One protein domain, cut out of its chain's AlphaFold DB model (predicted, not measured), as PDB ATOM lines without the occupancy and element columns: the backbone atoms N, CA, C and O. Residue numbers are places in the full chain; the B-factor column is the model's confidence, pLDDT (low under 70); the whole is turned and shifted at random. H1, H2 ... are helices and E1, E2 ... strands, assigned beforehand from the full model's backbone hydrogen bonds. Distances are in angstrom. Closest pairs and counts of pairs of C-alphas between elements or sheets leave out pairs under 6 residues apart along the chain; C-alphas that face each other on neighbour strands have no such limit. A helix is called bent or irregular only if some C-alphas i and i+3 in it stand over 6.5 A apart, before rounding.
ATOM      1  N   PHE A   3     177.448 204.445 120.136       93.94
ATOM      2  CA  PHE A   3     177.370 203.229 119.336       93.94
ATOM      3  C   PHE A   3     178.321 203.322 118.139       93.94
ATOM      4  O   PHE A   3     178.093 204.073 117.191       93.94
ATOM      5  N   ARG A   4     179.392 202.524 118.155       95.25
ATOM      6  CA  ARG A   4     180.437 202.543 117.120       95.25
ATOM      7  C   ARG A   4     180.386 201.281 116.273       95.25
ATOM      8  O   ARG A   4     180.460 200.175 116.800       95.25
ATOM      9  N   ALA A   5     180.297 201.444 114.958       94.44
ATOM     10  CA  ALA A   5     180.219 200.337 114.013       94.44
ATOM     11  C   ALA A   5     181.358 200.397 112.992       94.44
ATOM     12  O   ALA A   5     181.667 201.458 112.467       94.44
ATOM     13  N   ASN A   6     181.959 199.253 112.672       94.69
ATOM     14  CA  ASN A   6     182.868 199.103 111.536       94.69
ATOM     15  C   ASN A   6     182.116 198.362 110.425       94.69
ATOM     16  O   ASN A   6     181.589 197.281 110.689       94.69
ATOM     17  N   THR A   7     182.032 198.914 109.213       94.00
ATOM     18  CA  THR A   7     181.197 198.345 108.133       94.00
ATOM     19  C   THR A   7     181.979 197.774 106.957       94.00
ATOM     20  O   THR A   7     181.385 197.365 105.961       94.00
ATOM     21  N   GLY A   8     183.305 197.693 107.076       95.12
ATOM     22  CA  GLY A   8     184.169 197.329 105.954       95.12
ATOM     23  C   GLY A   8     184.298 198.484 104.952       95.12
ATOM     24  O   GLY A   8     184.185 199.639 105.359       95.12
ATOM     25  N   PRO A   9     184.583 198.221 103.668       96.00
ATOM     26  CA  PRO A   9     185.000 199.262 102.725       96.00
ATOM     27  C   PRO A   9     183.849 200.043 102.074       96.00
ATOM     28  O   PRO A   9     184.114 201.045 101.416       96.00
ATOM     29  N   TYR A  10     182.590 199.610 102.229       93.31
ATOM     30  CA  TYR A  10     181.438 200.157 101.493       93.31
ATOM     31  C   TYR A  10     180.255 200.530 102.396       93.31
ATOM     32  O   TYR A  10     180.113 200.037 103.515       93.31
ATOM     33  N   GLY A  11     179.392 201.415 101.883       89.44
ATOM     34  CA  GLY A  11     178.293 202.053 102.617       89.44
ATOM     35  C   GLY A  11     176.940 201.334 102.612       89.44
ATOM     36  O   GLY A  11     175.971 201.918 103.078       89.44
ATOM     37  N   ASN A  12     176.840 200.104 102.100       85.25
ATOM     38  CA  ASN A  12     175.566 199.397 101.847       85.25
ATOM     39  C   ASN A  12     174.545 199.503 103.002       85.25
ATOM     40  O   ASN A  12     173.407 199.902 102.788       85.25
ATOM     41  N   HIS A  13     174.977 199.191 104.229       91.25
ATOM     42  CA  HIS A  13     174.158 199.273 105.449       91.25
ATOM     43  C   HIS A  13     174.817 200.141 106.536       91.25
ATOM     44  O   HIS A  13     174.614 199.915 107.730       91.25
ATOM     45  N   SER A  14     175.646 201.114 106.139       91.69
ATOM     46  CA  SER A  14     176.447 201.907 107.083       91.69
ATOM     47  C   SER A  14     175.624 202.848 107.960       91.69
ATOM     48  O   SER A  14     176.063 203.202 109.055       91.69
ATOM     49  N   LEU A  15     174.422 203.197 107.505       89.25
ATOM     50  CA  LEU A  15     173.433 203.951 108.266       89.25
ATOM     51  C   LEU A  15     172.465 203.016 109.005       89.25
ATOM     52  O   LEU A  15     172.329 203.079 110.222       89.25
ATOM     53  N   THR A  16     171.802 202.127 108.268       90.12
ATOM     54  CA  THR A  16     170.601 201.423 108.738       90.12
ATOM     55  C   THR A  16     170.880 200.390 109.831       90.12
ATOM     56  O   THR A  16     170.182 200.374 110.842       90.12
ATOM     57  N   VAL A  17     171.930 199.570 109.700       93.19
ATOM     58  CA  VAL A  17     172.260 198.562 110.726       93.19
ATOM     59  C   VAL A  17     172.703 199.213 112.046       93.19
ATOM     60  O   VAL A  17     172.174 198.836 113.092       93.19
ATOM     61  N   PRO A  18     173.640 200.182 112.065       93.31
ATOM     62  CA  PRO A  18     174.059 200.815 113.315       93.31
ATOM     63  C   PRO A  18     172.952 201.629 113.991       93.31
ATOM     64  O   PRO A  18     172.833 201.564 115.213       93.31
ATOM     65  N   CYS A  19     172.104 202.332 113.229       92.00
ATOM     66  CA  CYS A  19     170.976 203.090 113.783       92.00
ATOM     67  C   CYS A  19     169.954 202.202 114.507       92.00
ATOM     68  O   CYS A  19     169.416 202.615 115.534       92.00
ATOM     69  N   ASN A  20     169.738 200.968 114.043       92.44
ATOM     70  CA  ASN A  20     168.793 200.051 114.682       92.44
ATOM     71  C   ASN A  20     169.246 199.529 116.051       92.44
ATOM     72  O   ASN A  20     168.407 199.049 116.809       92.44
ATOM     73  N   GLY A  21     170.529 199.672 116.406       93.94
ATOM     74  CA  GLY A  21     171.021 199.423 117.762       93.94
ATOM     75  C   GLY A  21     170.246 200.242 118.803       93.94
ATOM     76  O   GLY A  21     169.407 199.673 119.500       93.94
ATOM     77  N   PRO A  22     170.469 201.567 118.891       93.56
ATOM     78  CA  PRO A  22     169.736 202.430 119.814       93.56
ATOM     79  C   PRO A  22     168.238 202.519 119.494       93.56
ATOM     80  O   PRO A  22     167.436 202.573 120.426       93.56
ATOM     81  N   ALA A  23     167.841 202.496 118.212       91.62
ATOM     82  CA  ALA A  23     166.436 202.662 117.832       91.62
ATOM     83  C   ALA A  23     165.521 201.567 118.386       91.62
ATOM     84  O   ALA A  23     164.350 201.837 118.623       91.62
ATOM     85  N   LEU A  24     166.029 200.347 118.591       92.69
ATOM     86  CA  LEU A  24     165.229 199.224 119.082       92.69
ATOM     87  C   LEU A  24     165.526 198.841 120.529       92.69
ATOM     88  O   LEU A  24     164.669 198.246 121.174       92.69
ATOM     89  N   SER A  25     166.687 199.223 121.066       94.44
ATOM     90  CA  SER A  25     167.027 198.932 122.459       94.44
ATOM     91  C   SER A  25     166.608 200.023 123.441       94.44
ATOM     92  O   SER A  25     166.251 199.709 124.569       94.44
ATOM     93  N   LEU A  26     166.668 201.304 123.057       94.94
ATOM     94  CA  LEU A  26     166.339 202.410 123.965       94.94
ATOM     95  C   LEU A  26     164.830 202.538 124.237       94.94
ATOM     96  O   LEU A  26     164.480 202.728 125.397       94.94
ATOM     97  N   PRO A  27     163.913 202.378 123.255       94.19
ATOM     98  CA  PRO A  27     162.480 202.452 123.547       94.19
ATOM     99  C   PRO A  27     161.963 201.363 124.490       94.19
ATOM    100  O   PRO A  27     160.896 201.544 125.062       94.19
ATOM    101  N   LEU A  28     162.692 200.251 124.656       95.25
ATOM    102  CA  LEU A  28     162.351 199.213 125.635       95.25
ATOM    103  C   LEU A  28     162.366 199.736 127.072       95.25
ATOM    104  O   LEU A  28     161.705 199.138 127.913       95.25
ATOM    105  N   TYR A  29     163.098 200.822 127.333       95.44
ATOM    106  CA  TYR A  29     163.207 201.473 128.633       95.44
ATOM    107  C   TYR A  29     162.970 202.980 128.467       95.44
ATOM    108  O   TYR A  29     163.930 203.743 128.314       95.44
ATOM    109  N   PRO A  30     161.699 203.421 128.415       93.56
ATOM    110  CA  PRO A  30     161.356 204.819 128.199       93.56
ATOM    111  C   PRO A  30     162.044 205.734 129.217       93.56
ATOM    112  O   PRO A  30     161.949 205.535 130.424       93.56
ATOM    113  N   CYS A  31     162.732 206.755 128.717       91.62
ATOM    114  CA  CYS A  31     163.425 207.745 129.530       91.62
ATOM    115  C   CYS A  31     163.285 209.118 128.867       91.62
ATOM    116  O   CYS A  31     163.417 209.238 127.647       91.62
ATOM    117  N   ASP A  32     163.018 210.153 129.664       89.44
ATOM    118  CA  ASP A  32     162.841 211.516 129.150       89.44
ATOM    119  C   ASP A  32     164.154 212.143 128.672       89.44
ATOM    120  O   ASP A  32     164.152 212.975 127.766       89.44
ATOM    121  N   ASN A  33     165.281 211.731 129.259       92.50
ATOM    122  CA  ASN A  33     166.601 212.279 128.967       92.50
ATOM    123  C   ASN A  33     167.475 211.190 128.351       92.50
ATOM    124  O   ASN A  33     168.106 210.401 129.055       92.50
ATOM    125  N   VAL A  34     167.503 211.147 127.023       92.06
ATOM    126  CA  VAL A  34     168.272 210.160 126.265       92.06
ATOM    127  C   VAL A  34     169.170 210.882 125.277       92.06
ATOM    128  O   VAL A  34     168.697 211.623 124.422       92.06
ATOM    129  N   ASP A  35     170.466 210.613 125.378       92.06
ATOM    130  CA  ASP A  35     171.458 210.996 124.382       92.06
ATOM    131  C   ASP A  35     172.036 209.733 123.742       92.06
ATOM    132  O   ASP A  35     172.357 208.756 124.435       92.06
ATOM    133  N   PHE A  36     172.161 209.720 122.418       92.69
ATOM    134  CA  PHE A  36     172.872 208.667 121.710       92.69
ATOM    135  C   PHE A  36     173.566 209.211 120.465       92.69
ATOM    136  O   PHE A  36     173.052 210.074 119.761       92.69
ATOM    137  N   GLN A  37     174.724 208.637 120.167       93.44
ATOM    138  CA  GLN A  37     175.505 208.938 118.981       93.44
ATOM    139  C   GLN A  37     175.838 207.630 118.276       93.44
ATOM    140  O   GLN A  37     176.266 206.668 118.908       93.44
ATOM    141  N   VAL A  38     175.648 207.599 116.960       93.69
ATOM    142  CA  VAL A  38     176.040 206.469 116.117       93.69
ATOM    143  C   VAL A  38     177.182 206.925 115.223       93.69
ATOM    144  O   VAL A  38     177.027 207.871 114.455       93.69
ATOM    145  N   THR A  39     178.332 206.257 115.323       95.25
ATOM    146  CA  THR A  39     179.493 206.536 114.471       95.25
ATOM    147  C   THR A  39     179.864 205.297 113.677       95.25
ATOM    148  O   THR A  39     180.199 204.257 114.248       95.25
ATOM    149  N   THR A  40     179.848 205.421 112.353       94.88
ATOM    150  CA  THR A  40     180.223 204.336 111.447       94.88
ATOM    151  C   THR A  40     181.590 204.591 110.824       94.88
ATOM    152  O   THR A  40     181.853 205.666 110.290       94.88
ATOM    153  N   TYR A  41     182.454 203.582 110.872       95.62
ATOM    154  CA  TYR A  41     183.807 203.606 110.343       95.62
ATOM    155  C   TYR A  41     183.929 202.657 109.153       95.62
ATOM    156  O   TYR A  41     183.469 201.512 109.204       95.62
ATOM    157  N   TYR A  42     184.615 203.117 108.110       96.56
ATOM    158  CA  TYR A  42     185.048 202.264 107.011       96.56
ATOM    159  C   TYR A  42     186.421 201.656 107.307       96.56
ATOM    160  O   TYR A  42     187.279 202.297 107.915       96.56
ATOM    161  N   SER A  43     186.637 200.418 106.873       95.88
ATOM    162  CA  SER A  43     187.929 199.735 106.997       95.88
ATOM    163  C   SER A  43     188.126 198.672 105.912       95.88
ATOM    164  O   SER A  43     187.214 198.382 105.145       95.88
ATOM    165  N   ASN A  44     189.312 198.064 105.841       96.69
ATOM    166  CA  ASN A  44     189.668 197.061 104.828       96.69
ATOM    167  C   ASN A  44     189.306 195.610 105.218       96.69
ATOM    168  O   ASN A  44     190.021 194.681 104.851       96.69
ATOM    169  N   ILE A  45     188.221 195.405 105.972       94.19
ATOM    170  CA  ILE A  45     187.673 194.066 106.268       94.19
ATOM    171  C   ILE A  45     186.570 193.685 105.269       94.19
ATOM    172  O   ILE A  45     186.169 194.507 104.450       94.19
ATOM    173  N   CYS A  46     186.044 192.459 105.328       93.88
ATOM    174  CA  CYS A  46     184.886 192.083 104.509       93.88
ATOM    175  C   CYS A  46     183.703 193.051 104.735       93.88
ATOM    176  O   CYS A  46     183.463 193.447 105.879       93.88
ATOM    177  N   PRO A  47     182.957 193.438 103.682       92.31
ATOM    178  CA  PRO A  47     181.787 194.295 103.834       92.31
ATOM    179  C   PRO A  47     180.779 193.691 104.813       92.31
ATOM    180  O   PRO A  47     180.384 192.534 104.672       92.31
ATOM    181  N   ASN A  48     180.343 194.493 105.782       90.62
ATOM    182  CA  ASN A  48     179.270 194.105 106.691       90.62
ATOM    183  C   ASN A  48     177.908 194.510 106.110       90.62
ATOM    184  O   ASN A  48     177.802 195.373 105.231       90.62
ATOM    185  N   GLY A  49     176.844 193.897 106.623       91.88
ATOM    186  CA  GLY A  49     175.492 194.144 106.142       91.88
ATOM    187  C   GLY A  49     174.422 193.600 107.074       91.88
ATOM    188  O   GLY A  49     174.625 193.495 108.287       91.88
ATOM    189  N   ALA A  50     173.278 193.264 106.486       92.94
ATOM    190  CA  ALA A  50     172.174 192.646 107.194       92.94
ATOM    191  C   ALA A  50     172.587 191.293 107.801       92.94
ATOM    192  O   ALA A  50     173.116 190.420 107.121       92.94
ATOM    193  N   TYR A  51     172.296 191.116 109.085       94.19
ATOM    194  CA  TYR A  51     172.282 189.821 109.761       94.19
ATOM    195  C   TYR A  51     171.074 189.788 110.696       94.19
ATOM    196  O   TYR A  51     170.546 190.852 111.032       94.19
ATOM    197  N   GLN A  52     170.630 188.605 111.124       94.38
ATOM    198  CA  GLN A  52     169.421 188.459 111.937       94.38
ATOM    199  C   GLN A  52     169.434 189.391 113.163       94.38
ATOM    200  O   GLN A  52     170.404 189.462 113.919       94.38
ATOM    201  N   GLY A  53     168.348 190.154 113.310       92.88
ATOM    202  CA  GLY A  53     168.178 191.206 114.312       92.88
ATOM    203  C   GLY A  53     168.700 192.591 113.910       92.88
ATOM    204  O   GLY A  53     168.451 193.556 114.623       92.88
ATOM    205  N   TYR A  54     169.407 192.698 112.782       94.25
ATOM    206  CA  TYR A  54     169.696 193.936 112.050       94.25
ATOM    207  C   TYR A  54     170.178 195.100 112.932       94.25
ATOM    208  O   TYR A  54     169.650 196.203 112.899       94.25
ATOM    209  N   GLY A  55     171.182 194.832 113.774       93.12
ATOM    210  CA  GLY A  55     171.788 195.827 114.670       93.12
ATOM    211  C   GLY A  55     171.212 195.852 116.086       93.12
ATOM    212  O   GLY A  55     171.989 195.996 117.033       93.12
ATOM    213  N   ALA A  56     169.916 195.584 116.252       94.44
ATOM    214  CA  ALA A  56     169.246 195.610 117.553       94.44
ATOM    215  C   ALA A  56     169.901 194.713 118.624       94.44
ATOM    216  O   ALA A  56     170.061 195.196 119.743       94.44
ATOM    217  N   PRO A  57     170.389 193.481 118.331       96.06
ATOM    218  CA  PRO A  57     171.045 192.651 119.344       96.06
ATOM    219  C   PRO A  57     172.220 193.337 120.048       96.06
ATOM    220  O   PRO A  57     172.438 193.116 121.234       96.06
ATOM    221  N   LYS A  58     172.964 194.196 119.339       94.56
ATOM    222  CA  LYS A  58     174.129 194.904 119.891       94.56
ATOM    223  C   LYS A  58     173.693 195.987 120.881       94.56
ATOM    224  O   LYS A  58     174.259 196.082 121.964       94.56
ATOM    225  N   GLY A  59     172.676 196.772 120.515       95.31
ATOM    226  CA  GLY A  59     172.097 197.789 121.398       95.31
ATOM    227  C   GLY A  59     171.418 197.154 122.609       95.31
ATOM    228  O   GLY A  59     171.619 197.598 123.738       95.31
ATOM    229  N   ASN A  60     170.685 196.060 122.382       96.38
ATOM    230  CA  ASN A  60     169.998 195.324 123.435       96.38
ATOM    231  C   ASN A  60     170.982 194.731 124.440       96.38
ATOM    232  O   ASN A  60     170.798 194.891 125.638       96.38
ATOM    233  N   PHE A  61     172.056 194.097 123.963       96.75
ATOM    234  CA  PHE A  61     173.116 193.601 124.836       96.75
ATOM    235  C   PHE A  61     173.677 194.724 125.718       96.75
ATOM    236  O   PHE A  61     173.724 194.572 126.936       96.75
ATOM    237  N   ALA A  62     174.027 195.868 125.121       96.25
ATOM    238  CA  ALA A  62     174.592 196.995 125.857       96.25
ATOM    239  C   ALA A  62     173.652 197.517 126.958       96.25
ATOM    240  O   ALA A  62     174.088 197.686 128.096       96.25
ATOM    241  N   ILE A  63     172.365 197.738 126.656       95.81
ATOM    242  CA  ILE A  63     171.417 198.251 127.658       95.81
ATOM    243  C   ILE A  63     171.079 197.203 128.726       95.81
ATOM    244  O   ILE A  63     170.971 197.547 129.899       95.81
ATOM    245  N   THR A  64     170.974 195.921 128.359       96.75
ATOM    246  CA  THR A  64     170.728 194.839 129.324       96.75
ATOM    247  C   THR A  64     171.887 194.699 130.310       96.75
ATOM    248  O   THR A  64     171.640 194.535 131.502       96.75
ATOM    249  N   MET A  65     173.141 194.791 129.847       97.00
ATOM    250  CA  MET A  65     174.308 194.752 130.737       97.00
ATOM    251  C   MET A  65     174.372 195.987 131.637       97.00
ATOM    252  O   MET A  65     174.525 195.840 132.845       97.00
ATOM    253  N   ALA A  66     174.142 197.186 131.089       96.12
ATOM    254  CA  ALA A  66     174.110 198.414 131.886       96.12
ATOM    255  C   ALA A  66     173.042 198.366 132.996       96.12
ATOM    256  O   ALA A  66     173.297 198.784 134.122       96.12
ATOM    257  N   LEU A  67     171.857 197.814 132.707       96.38
ATOM    258  CA  LEU A  67     170.810 197.616 133.711       96.38
ATOM    259  C   LEU A  67     171.170 196.548 134.745       96.38
ATOM    260  O   LEU A  67     170.810 196.705 135.907       96.38
ATOM    261  N   ALA A  68     171.871 195.483 134.349       96.62
ATOM    262  CA  ALA A  68     172.340 194.457 135.277       96.62
ATOM    263  C   ALA A  68     173.372 195.021 136.268       96.62
ATOM    264  O   ALA A  68     173.237 194.819 137.472       96.62
ATOM    265  N   GLU A  69     174.350 195.781 135.774       97.44
ATOM    266  CA  GLU A  69     175.351 196.461 136.607       97.44
ATOM    267  C   GLU A  69     174.701 197.504 137.528       97.44
ATOM    268  O   GLU A  69     175.044 197.603 138.708       97.44
ATOM    269  N   LEU A  70     173.720 198.259 137.018       97.00
ATOM    270  CA  LEU A  70     172.959 199.216 137.820       97.00
ATOM    271  C   LEU A  70     172.144 198.519 138.919       97.00
ATOM    272  O   LEU A  70     172.115 198.994 140.053       97.00
ATOM    273  N   ALA A  71     171.501 197.394 138.602       97.44
ATOM    274  CA  ALA A  71     170.758 196.590 139.567       97.44
ATOM    275  C   ALA A  71     171.663 196.111 140.713       97.44
ATOM    276  O   ALA A  71     171.295 196.247 141.879       97.44
ATOM    277  N   GLU A  72     172.869 195.631 140.393       96.69
ATOM    278  CA  GLU A  72     173.863 195.211 141.385       96.69
ATOM    279  C   GLU A  72     174.290 196.370 142.298       96.69
ATOM    280  O   GLU A  72     174.256 196.233 143.523       96.69
ATOM    281  N   GLN A  73     174.618 197.533 141.724       98.12
ATOM    282  CA  GLN A  73     175.019 198.721 142.490       98.12
ATOM    283  C   GLN A  73     173.907 199.240 143.408       98.12
ATOM    284  O   GLN A  73     174.179 199.679 144.525       98.12
ATOM    285  N   LEU A  74     172.655 199.187 142.945       97.88
ATOM    286  CA  LEU A  74     171.485 199.608 143.716       97.88
ATOM    287  C   LEU A  74     170.956 198.520 144.658       97.88
ATOM    288  O   LEU A  74     170.036 198.793 145.428       97.88
ATOM    289  N   GLN A  75     171.514 197.306 144.606       97.31
ATOM    290  CA  GLN A  75     171.034 196.134 145.344       97.31
ATOM    291  C   GLN A  75     169.548 195.830 145.077       97.31
ATOM    292  O   GLN A  75     168.800 195.432 145.972       97.31
ATOM    293  N   ILE A  76     169.119 196.020 143.827       97.06
ATOM    294  CA  ILE A  76     167.778 195.694 143.334       97.06
ATOM    295  C   ILE A  76     167.887 194.429 142.475       97.06
ATOM    296  O   ILE A  76     168.876 194.220 141.780       97.06
ATOM    297  N   ASP A  77     166.878 193.564 142.518       96.06
ATOM    298  CA  ASP A  77     166.824 192.395 141.639       96.06
ATOM    299  C   ASP A  77     166.764 192.807 140.150       96.06
ATOM    300  O   ASP A  77     166.096 193.776 139.784       96.06
ATOM    301  N   GLN A  78     167.460 192.074 139.271       95.69
ATOM    302  CA  GLN A  78     167.540 192.421 137.844       95.69
ATOM    303  C   GLN A  78     166.164 192.397 137.158       95.69
ATOM    304  O   GLN A  78     165.889 193.226 136.293       95.69
ATOM    305  N   LEU A  79     165.291 191.454 137.519       96.44
ATOM    306  CA  LEU A  79     163.951 191.401 136.945       96.44
ATOM    307  C   LEU A  79     163.110 192.575 137.452       96.44
ATOM    308  O   LEU A  79     162.433 193.220 136.658       96.44
ATOM    309  N   GLU A  80     163.228 192.912 138.735       96.44
ATOM    310  CA  GLU A  80     162.524 194.048 139.339       96.44
ATOM    311  C   GLU A  80     162.887 195.385 138.669       96.44
ATOM    312  O   GLU A  80     162.001 196.179 138.353       96.44
ATOM    313  N   ILE A  81     164.175 195.656 138.407       96.88
ATOM    314  CA  ILE A  81     164.558 196.903 137.723       96.88
ATOM    315  C   ILE A  81     164.004 196.954 136.293       96.88
ATOM    316  O   ILE A  81     163.625 198.027 135.826       96.88
ATOM    317  N   ILE A  82     163.915 195.810 135.604       97.50
ATOM    318  CA  ILE A  82     163.322 195.730 134.267       97.50
ATOM    319  C   ILE A  82     161.815 195.979 134.340       97.50
ATOM    320  O   ILE A  82     161.310 196.791 133.572       97.50
ATOM    321  N   GLU A  83     161.101 195.341 135.270       96.50
ATOM    322  CA  GLU A  83     159.651 195.511 135.429       96.50
ATOM    323  C   GLU A  83     159.267 196.960 135.741       96.50
ATOM    324  O   GLU A  83     158.290 197.460 135.186       96.50
ATOM    325  N   ARG A  84     160.066 197.659 136.556       95.50
ATOM    326  CA  ARG A  84     159.830 199.069 136.907       95.50
ATOM    327  C   ARG A  84     160.038 200.053 135.760       95.50
ATOM    328  O   ARG A  84     159.462 201.134 135.807       95.50
ATOM    329  N   ASN A  85     160.905 199.729 134.799       96.19
ATOM    330  CA  ASN A  85     161.394 200.695 133.809       96.19
ATOM    331  C   ASN A  85     161.092 200.314 132.355       96.19
ATOM    332  O   ASN A  85     161.459 201.064 131.453       96.19
ATOM    333  N   ARG A  86     160.501 199.144 132.091       96.81
ATOM    334  CA  ARG A  86     160.209 198.697 130.724       96.81
ATOM    335  C   ARG A  86     159.169 199.586 130.035       96.81
ATOM    336  O   ARG A  86     158.449 200.351 130.655       96.81
ATOM    337  N   VAL A  87     159.028 199.420 128.730       96.75
ATOM    338  CA  VAL A  87     157.905 199.948 127.953       96.75
ATOM    339  C   VAL A  87     156.576 199.298 128.364       96.75
ATOM    340  O   VAL A  87     156.522 198.110 128.705       96.75
ATOM    341  N   HIS A  88     155.487 200.066 128.293       96.25
ATOM    342  CA  HIS A  88     154.118 199.631 128.590       96.25
ATOM    343  C   HIS A  88     153.190 199.928 127.408       96.25
ATOM    344  O   HIS A  88     153.553 200.651 126.482       96.25
ATOM    345  N   GLU A  89     151.986 199.363 127.437       96.69
ATOM    346  CA  GLU A  89     150.952 199.685 126.456       96.69
ATOM    347  C   GLU A  89     150.609 201.183 126.498       96.69
ATOM    348  O   GLU A  89     150.596 201.804 127.560       96.69
ATOM    349  N   GLY A  90     150.394 201.780 125.328       95.25
ATOM    350  CA  GLY A  90     150.149 203.212 125.159       95.25
ATOM    351  C   GLY A  90     151.399 204.095 125.239       95.25
ATOM    352  O   GLY A  90     151.319 205.281 124.929       95.25
ATOM    353  N   GLN A  91     152.562 203.545 125.600       94.56
ATOM    354  CA  GLN A  91     153.800 204.313 125.700       94.56
ATOM    355  C   GLN A  91     154.243 204.838 124.330       94.56
ATOM    356  O   GLN A  91     154.396 204.074 123.374       94.56
ATOM    357  N   GLU A  92     154.527 206.137 124.245       93.06
ATOM    358  CA  GLU A  92     155.158 206.726 123.064       93.06
ATOM    359  C   GLU A  92     156.607 206.255 122.914       93.06
ATOM    360  O   GLU A  92     157.421 206.356 123.840       93.06
ATOM    361  N   LEU A  93     156.962 205.814 121.710       91.50
ATOM    362  CA  LEU A  93     158.293 205.329 121.358       91.50
ATOM    363  C   LEU A  93     159.088 206.461 120.698       91.50
ATOM    364  O   LEU A  93     159.471 206.388 119.531       91.50
ATOM    365  N   LYS A  94     159.339 207.531 121.463       89.19
ATOM    366  CA  LYS A  94     159.931 208.802 120.989       89.19
ATOM    367  C   LYS A  94     161.198 208.625 120.144       89.19
ATOM    368  O   LYS A  94     161.356 209.296 119.130       89.19
ATOM    369  N   ILE A  95     162.074 207.684 120.512       89.56
ATOM    370  CA  ILE A  95     163.316 207.402 119.770       89.56
ATOM    371  C   ILE A  95     163.030 206.847 118.365       89.56
ATOM    372  O   ILE A  95     163.714 207.223 117.417       89.56
ATOM    373  N   LEU A  96     161.994 206.015 118.197       86.00
ATOM    374  CA  LEU A  96     161.576 205.543 116.872       86.00
ATOM    375  C   LEU A  96     161.009 206.673 116.007       86.00
ATOM    376  O   LEU A  96     161.154 206.619 114.795       86.00
ATOM    377  N   GLY A  97     160.418 207.705 116.617       79.88
ATOM    378  CA  GLY A  97     160.002 208.927 115.919       79.88
ATOM    379  C   GLY A  97     161.160 209.864 115.544       79.88
ATOM    380  O   GLY A  97     160.995 210.726 114.689       79.88
ATOM    381  N   ALA A  98     162.335 209.691 116.156       79.75
ATOM    382  CA  ALA A  98     163.520 210.518 115.918       79.75
ATOM    383  C   ALA A  98     164.539 209.882 114.953       79.75
ATOM    384  O   ALA A  98     165.392 210.586 114.413       79.75
ATOM    385  N   ILE A  99     164.472 208.563 114.728       78.69
ATOM    386  CA  ILE A  99     165.408 207.816 113.877       78.69
ATOM    387  C   ILE A  99     164.670 207.262 112.656       78.69
ATOM    388  O   ILE A  99     163.831 206.371 112.772       78.69
ATOM    389  N   GLY A 100     165.025 207.759 111.471       66.88
ATOM    390  CA  GLY A 100     164.503 207.278 110.194       66.88
ATOM    391  C   GLY A 100     165.402 206.242 109.515       66.88
ATOM    392  O   GLY A 100     166.624 206.387 109.503       66.88
ATOM    393  N   GLU A 101     164.810 205.242 108.861       68.81
ATOM    394  CA  GLU A 101     165.516 204.299 107.976       68.81
ATOM    395  C   GLU A 101     165.484 204.805 106.520       68.81
ATOM    396  O   GLU A 101     164.916 204.186 105.627       68.81
ATOM    397  N   GLY A 102     166.056 205.994 106.283       61.44
ATOM    398  CA  GLY A 102     166.111 206.638 104.958       61.44
ATOM    399  C   GLY A 102     164.979 207.632 104.661       61.44
ATOM    400  O   GLY A 102     165.080 208.403 103.706       61.44
ATOM    401  N   LYS A 103     163.946 207.685 105.508       65.94
ATOM    402  CA  LYS A 103     162.939 208.757 105.564       65.94
ATOM    403  C   LYS A 103     162.644 209.108 107.017       65.94
ATOM    404  O   LYS A 103     162.696 208.232 107.878       65.94
ATOM    405  N   ALA A 104     162.341 210.377 107.281       68.75
ATOM    406  CA  ALA A 104     161.862 210.787 108.596       68.75
ATOM    407  C   ALA A 104     160.503 210.116 108.880       68.75
ATOM    408  O   ALA A 104     159.664 210.086 107.974       68.75
ATOM    409  N   PRO A 105     160.279 209.590 110.097       69.44
ATOM    410  CA  PRO A 105     158.971 209.087 110.498       69.44
ATOM    411  C   PRO A 105     157.895 210.168 110.342       69.44
ATOM    412  O   PRO A 105     158.134 211.341 110.631       69.44
ATOM    413  N   THR A 106     156.705 209.779 109.886       70.44
ATOM    414  CA  THR A 106     155.558 210.689 109.708       70.44
ATOM    415  C   THR A 106     154.861 211.017 111.029       70.44
ATOM    416  O   THR A 106     154.228 212.065 111.156       70.44
ATOM    417  N   SER A 107     155.007 210.147 112.027       80.19
ATOM    418  CA  SER A 107     154.516 210.321 113.390       80.19
ATOM    419  C   SER A 107     155.407 209.574 114.386       80.19
ATOM    420  O   SER A 107     156.222 208.726 114.014       80.19
ATOM    421  N   VAL A 108     155.265 209.905 115.672       86.25
ATOM    422  CA  VAL A 108     155.864 209.116 116.752       86.25
ATOM    423  C   VAL A 108     154.962 207.902 116.994       86.25
ATOM    424  O   VAL A 108     153.800 208.095 117.355       86.25
ATOM    425  N   PRO A 109     155.452 206.664 116.810       88.25
ATOM    426  CA  PRO A 109     154.642 205.488 117.087       88.25
ATOM    427  C   PRO A 109     154.463 205.300 118.596       88.25
ATOM    428  O   PRO A 109     155.334 205.657 119.393       88.25
ATOM    429  N   SER A 110     153.353 204.681 118.987       91.94
ATOM    430  CA  SER A 110     153.121 204.201 120.348       91.94
ATOM    431  C   SER A 110     153.059 202.675 120.376       91.94
ATOM    432  O   SER A 110     152.735 202.026 119.380       91.94
ATOM    433  N   ALA A 111     153.381 202.085 121.526       93.19
ATOM    434  CA  ALA A 111     153.176 200.663 121.764       93.19
ATOM    435  C   ALA A 111     151.671 200.383 121.914       93.19
ATOM    436  O   ALA A 111     151.144 200.381 123.024       93.19
ATOM    437  N   ALA A 112     150.971 200.182 120.793       93.75
ATOM    438  CA  ALA A 112     149.519 199.969 120.772       93.75
ATOM    439  C   ALA A 112     149.071 198.769 121.624       93.75
ATOM    440  O   ALA A 112     147.974 198.784 122.172       93.75
ATOM    441  N   SER A 113     149.927 197.756 121.750       95.06
ATOM    442  CA  SER A 113     149.779 196.656 122.696       95.06
ATOM    443  C   SER A 113     151.139 196.279 123.280       95.06
ATOM    444  O   SER A 113     152.173 196.400 122.614       95.06
ATOM    445  N   CYS A 114     151.167 195.837 124.540       96.38
ATOM    446  CA  CYS A 114     152.404 195.375 125.179       96.38
ATOM    447  C   CYS A 114     152.135 194.287 126.227       96.38
ATOM    448  O   CYS A 114     151.714 194.568 127.345       96.38
ATOM    449  N   ALA A 115     152.460 193.038 125.891       96.44
ATOM    450  CA  ALA A 115     152.273 191.887 126.780       96.44
ATOM    451  C   ALA A 115     153.478 191.600 127.702       96.44
ATOM    452  O   ALA A 115     153.527 190.544 128.330       96.44
ATOM    453  N   LEU A 116     154.468 192.501 127.785       96.94
ATOM    454  CA  LEU A 116     155.706 192.244 128.535       96.94
ATOM    455  C   LEU A 116     155.464 191.966 130.021       96.94
ATOM    456  O   LEU A 116     156.192 191.165 130.590       96.94
ATOM    457  N   GLU A 117     154.454 192.581 130.639       95.88
ATOM    458  CA  GLU A 117     154.100 192.298 132.036       95.88
ATOM    459  C   GLU A 117     153.795 190.822 132.257       95.88
ATOM    460  O   GLU A 117     154.412 190.151 133.080       95.88
ATOM    461  N   GLU A 118     152.866 190.312 131.457       96.94
ATOM    462  CA  GLU A 118     152.372 188.953 131.567       96.94
ATOM    463  C   GLU A 118     153.453 187.945 131.162       96.94
ATOM    464  O   GLU A 118     153.638 186.933 131.834       96.94
ATOM    465  N   ILE A 119     154.234 188.252 130.119       97.00
ATOM    466  CA  ILE A 119     155.365 187.421 129.680       97.00
ATOM    467  C   ILE A 119     156.435 187.326 130.777       97.00
ATOM    468  O   ILE A 119     156.934 186.233 131.052       97.00
ATOM    469  N   LEU A 120     156.791 188.444 131.418       97.44
ATOM    470  CA  LEU A 120     157.782 188.458 132.496       97.44
ATOM    471  C   LEU A 120     157.270 187.719 133.735       97.44
ATOM    472  O   LEU A 120     158.010 186.910 134.295       97.44
ATOM    473  N   ARG A 121     155.998 187.910 134.106       97.25
ATOM    474  CA  ARG A 121     155.352 187.187 135.210       97.25
ATOM    475  C   ARG A 121     155.377 185.674 134.987       97.25
ATOM    476  O   ARG A 121     155.836 184.933 135.855       97.25
ATOM    477  N   GLN A 122     154.946 185.209 133.813       97.69
ATOM    478  CA  GLN A 122     154.978 183.787 133.458       97.69
ATOM    479  C   GLN A 122     156.411 183.245 133.431       97.69
ATOM    480  O   GLN A 122     156.689 182.199 134.018       97.69
ATOM    481  N   GLY A 123     157.344 183.977 132.813       96.81
ATOM    482  CA  GLY A 123     158.755 183.602 132.775       96.81
ATOM    483  C   GLY A 123     159.339 183.432 134.177       96.81
ATOM    484  O   GLY A 123     159.967 182.410 134.459       96.81
ATOM    485  N   ARG A 124     159.062 184.381 135.081       97.06
ATOM    486  CA  ARG A 124     159.477 184.357 136.493       97.06
ATOM    487  C   ARG A 124     159.041 183.076 137.199       97.06
ATOM    488  O   ARG A 124     159.844 182.474 137.916       97.06
ATOM    489  N   GLU A 125     157.791 182.667 137.001       97.25
ATOM    490  CA  GLU A 125     157.216 181.448 137.575       97.25
ATOM    491  C   GLU A 125     157.853 180.188 136.966       97.25
ATOM    492  O   GLU A 125     158.331 179.323 137.704       97.25
ATOM    493  N   MET A 126     157.943 180.114 135.633       96.94
ATOM    494  CA  MET A 126     158.454 178.948 134.898       96.94
ATOM    495  C   MET A 126     159.893 178.579 135.269       96.94
ATOM    496  O   MET A 126     160.208 177.397 135.402       96.94
ATOM    497  N   ILE A 127     160.768 179.573 135.455       95.06
ATOM    498  CA  ILE A 127     162.177 179.331 135.815       95.06
ATOM    499  C   ILE A 127     162.437 179.415 137.322       95.06
ATOM    500  O   ILE A 127     163.595 179.379 137.750       95.06
ATOM    501  N   GLN A 128     161.370 179.530 138.123       95.88
ATOM    502  CA  GLN A 128     161.423 179.682 139.576       95.88
ATOM    503  C   GLN A 128     162.399 180.790 139.994       95.88
ATOM    504  O   GLN A 128     163.273 180.567 140.828       95.88
TER     505      GLN A 128
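This is residues 3 to 128 of the 301 residues of a protein of Escherichia coli (UniProt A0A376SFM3). A small two-stranded sheet, E1 and E2, with H1 packed on it makes one end of the domain, and the long helix H2 runs from beside H1 to the other end, where H3 turns across its last part and H5 lies beyond H3. Between H3 and H5 the chain folds back past H1 through the short helix H4 and a long loop. The printed part has 126 residues, with five named helices and two named strands in the order E1, H1, E2, H2, H3, H4, H5; E1 and E2 are parallel. The class is mostly helix, though under half of the residues are in named elements. The whole is only just compact, close to loose, with a radius of gyration of the C-alphas of 16.5 A and spans of 47 by 33 by 28 A.

Find C-alpha 3 at (177.370, 203.229, 119.336), where E1, residues 3 to 6, begins. Next comes H1, residues 16 to 25, 14.4 A long, which is neither bent nor irregular, but only just: C-alphas 19 and 22 are 6.2 A apart. E2 is residues 37 to 41, 13.1 A. From C-alpha 56 at (169.246, 195.610, 117.553), H2 runs 26.6 A to residue 74. H3 is residues 78 to 85, 11.1 A, and H4 is residues 94 to 98. H5, residues 116 to 126, is 15.0 A long and ends at C-alpha 126 (158.454, 178.948, 134.898).

Look first at E1 and E2, parallel at 11 degrees: N 3 and O 37 are 2.8 A apart and N 39 and O 3 are 2.9 A apart, within hydrogen-bond range. With H1 they form a strand-helix-strand unit, two parallel neighbour strands with a helix between, and its crossover is right-handed. The closest C-alphas of E1 and H1 are those of Ala 5 and Pro 18, 6.2 A apart; for E2 and H1 they are those of Val 38 and Cys 19, 6.5 A. H2 touches H1 with residues 56 to 63 alone, closest at the C-alphas of Gly 21 and Gly 59, 4.1 A. They run the same way at a shallow tilt of 33 degrees, only just short of steep. With residues 67 to 72 alone H2 touches H3, about perpendicular at 76 degrees; the closest C-alphas, Ala 71 and Gln 78, are 5.5 A apart. H4 and H1 only just touch, with 3 pairs of C-alphas within 8 A, closest at Ala 23 and Leu 96, 5.7 A. H5 and H3 are close but not clearly touching, closest at the C-alphas of Glu 83 and Glu 117, 7.3 A. H2 and H5 are apart. Every O i to N i+4 pair is within hydrogen-bond range in H2, H3, H4 and H5; in H1, 4 of 6 are.

The two C-alphas farthest apart, those of Asn 44 and Glu 125, are 48.7 A apart. The links H1 to E2, E2 to H2 and H4 to H5 are long, and the printed part has no cut. Its mean pLDDT is 92.5; residues 100 to 105 are under 70.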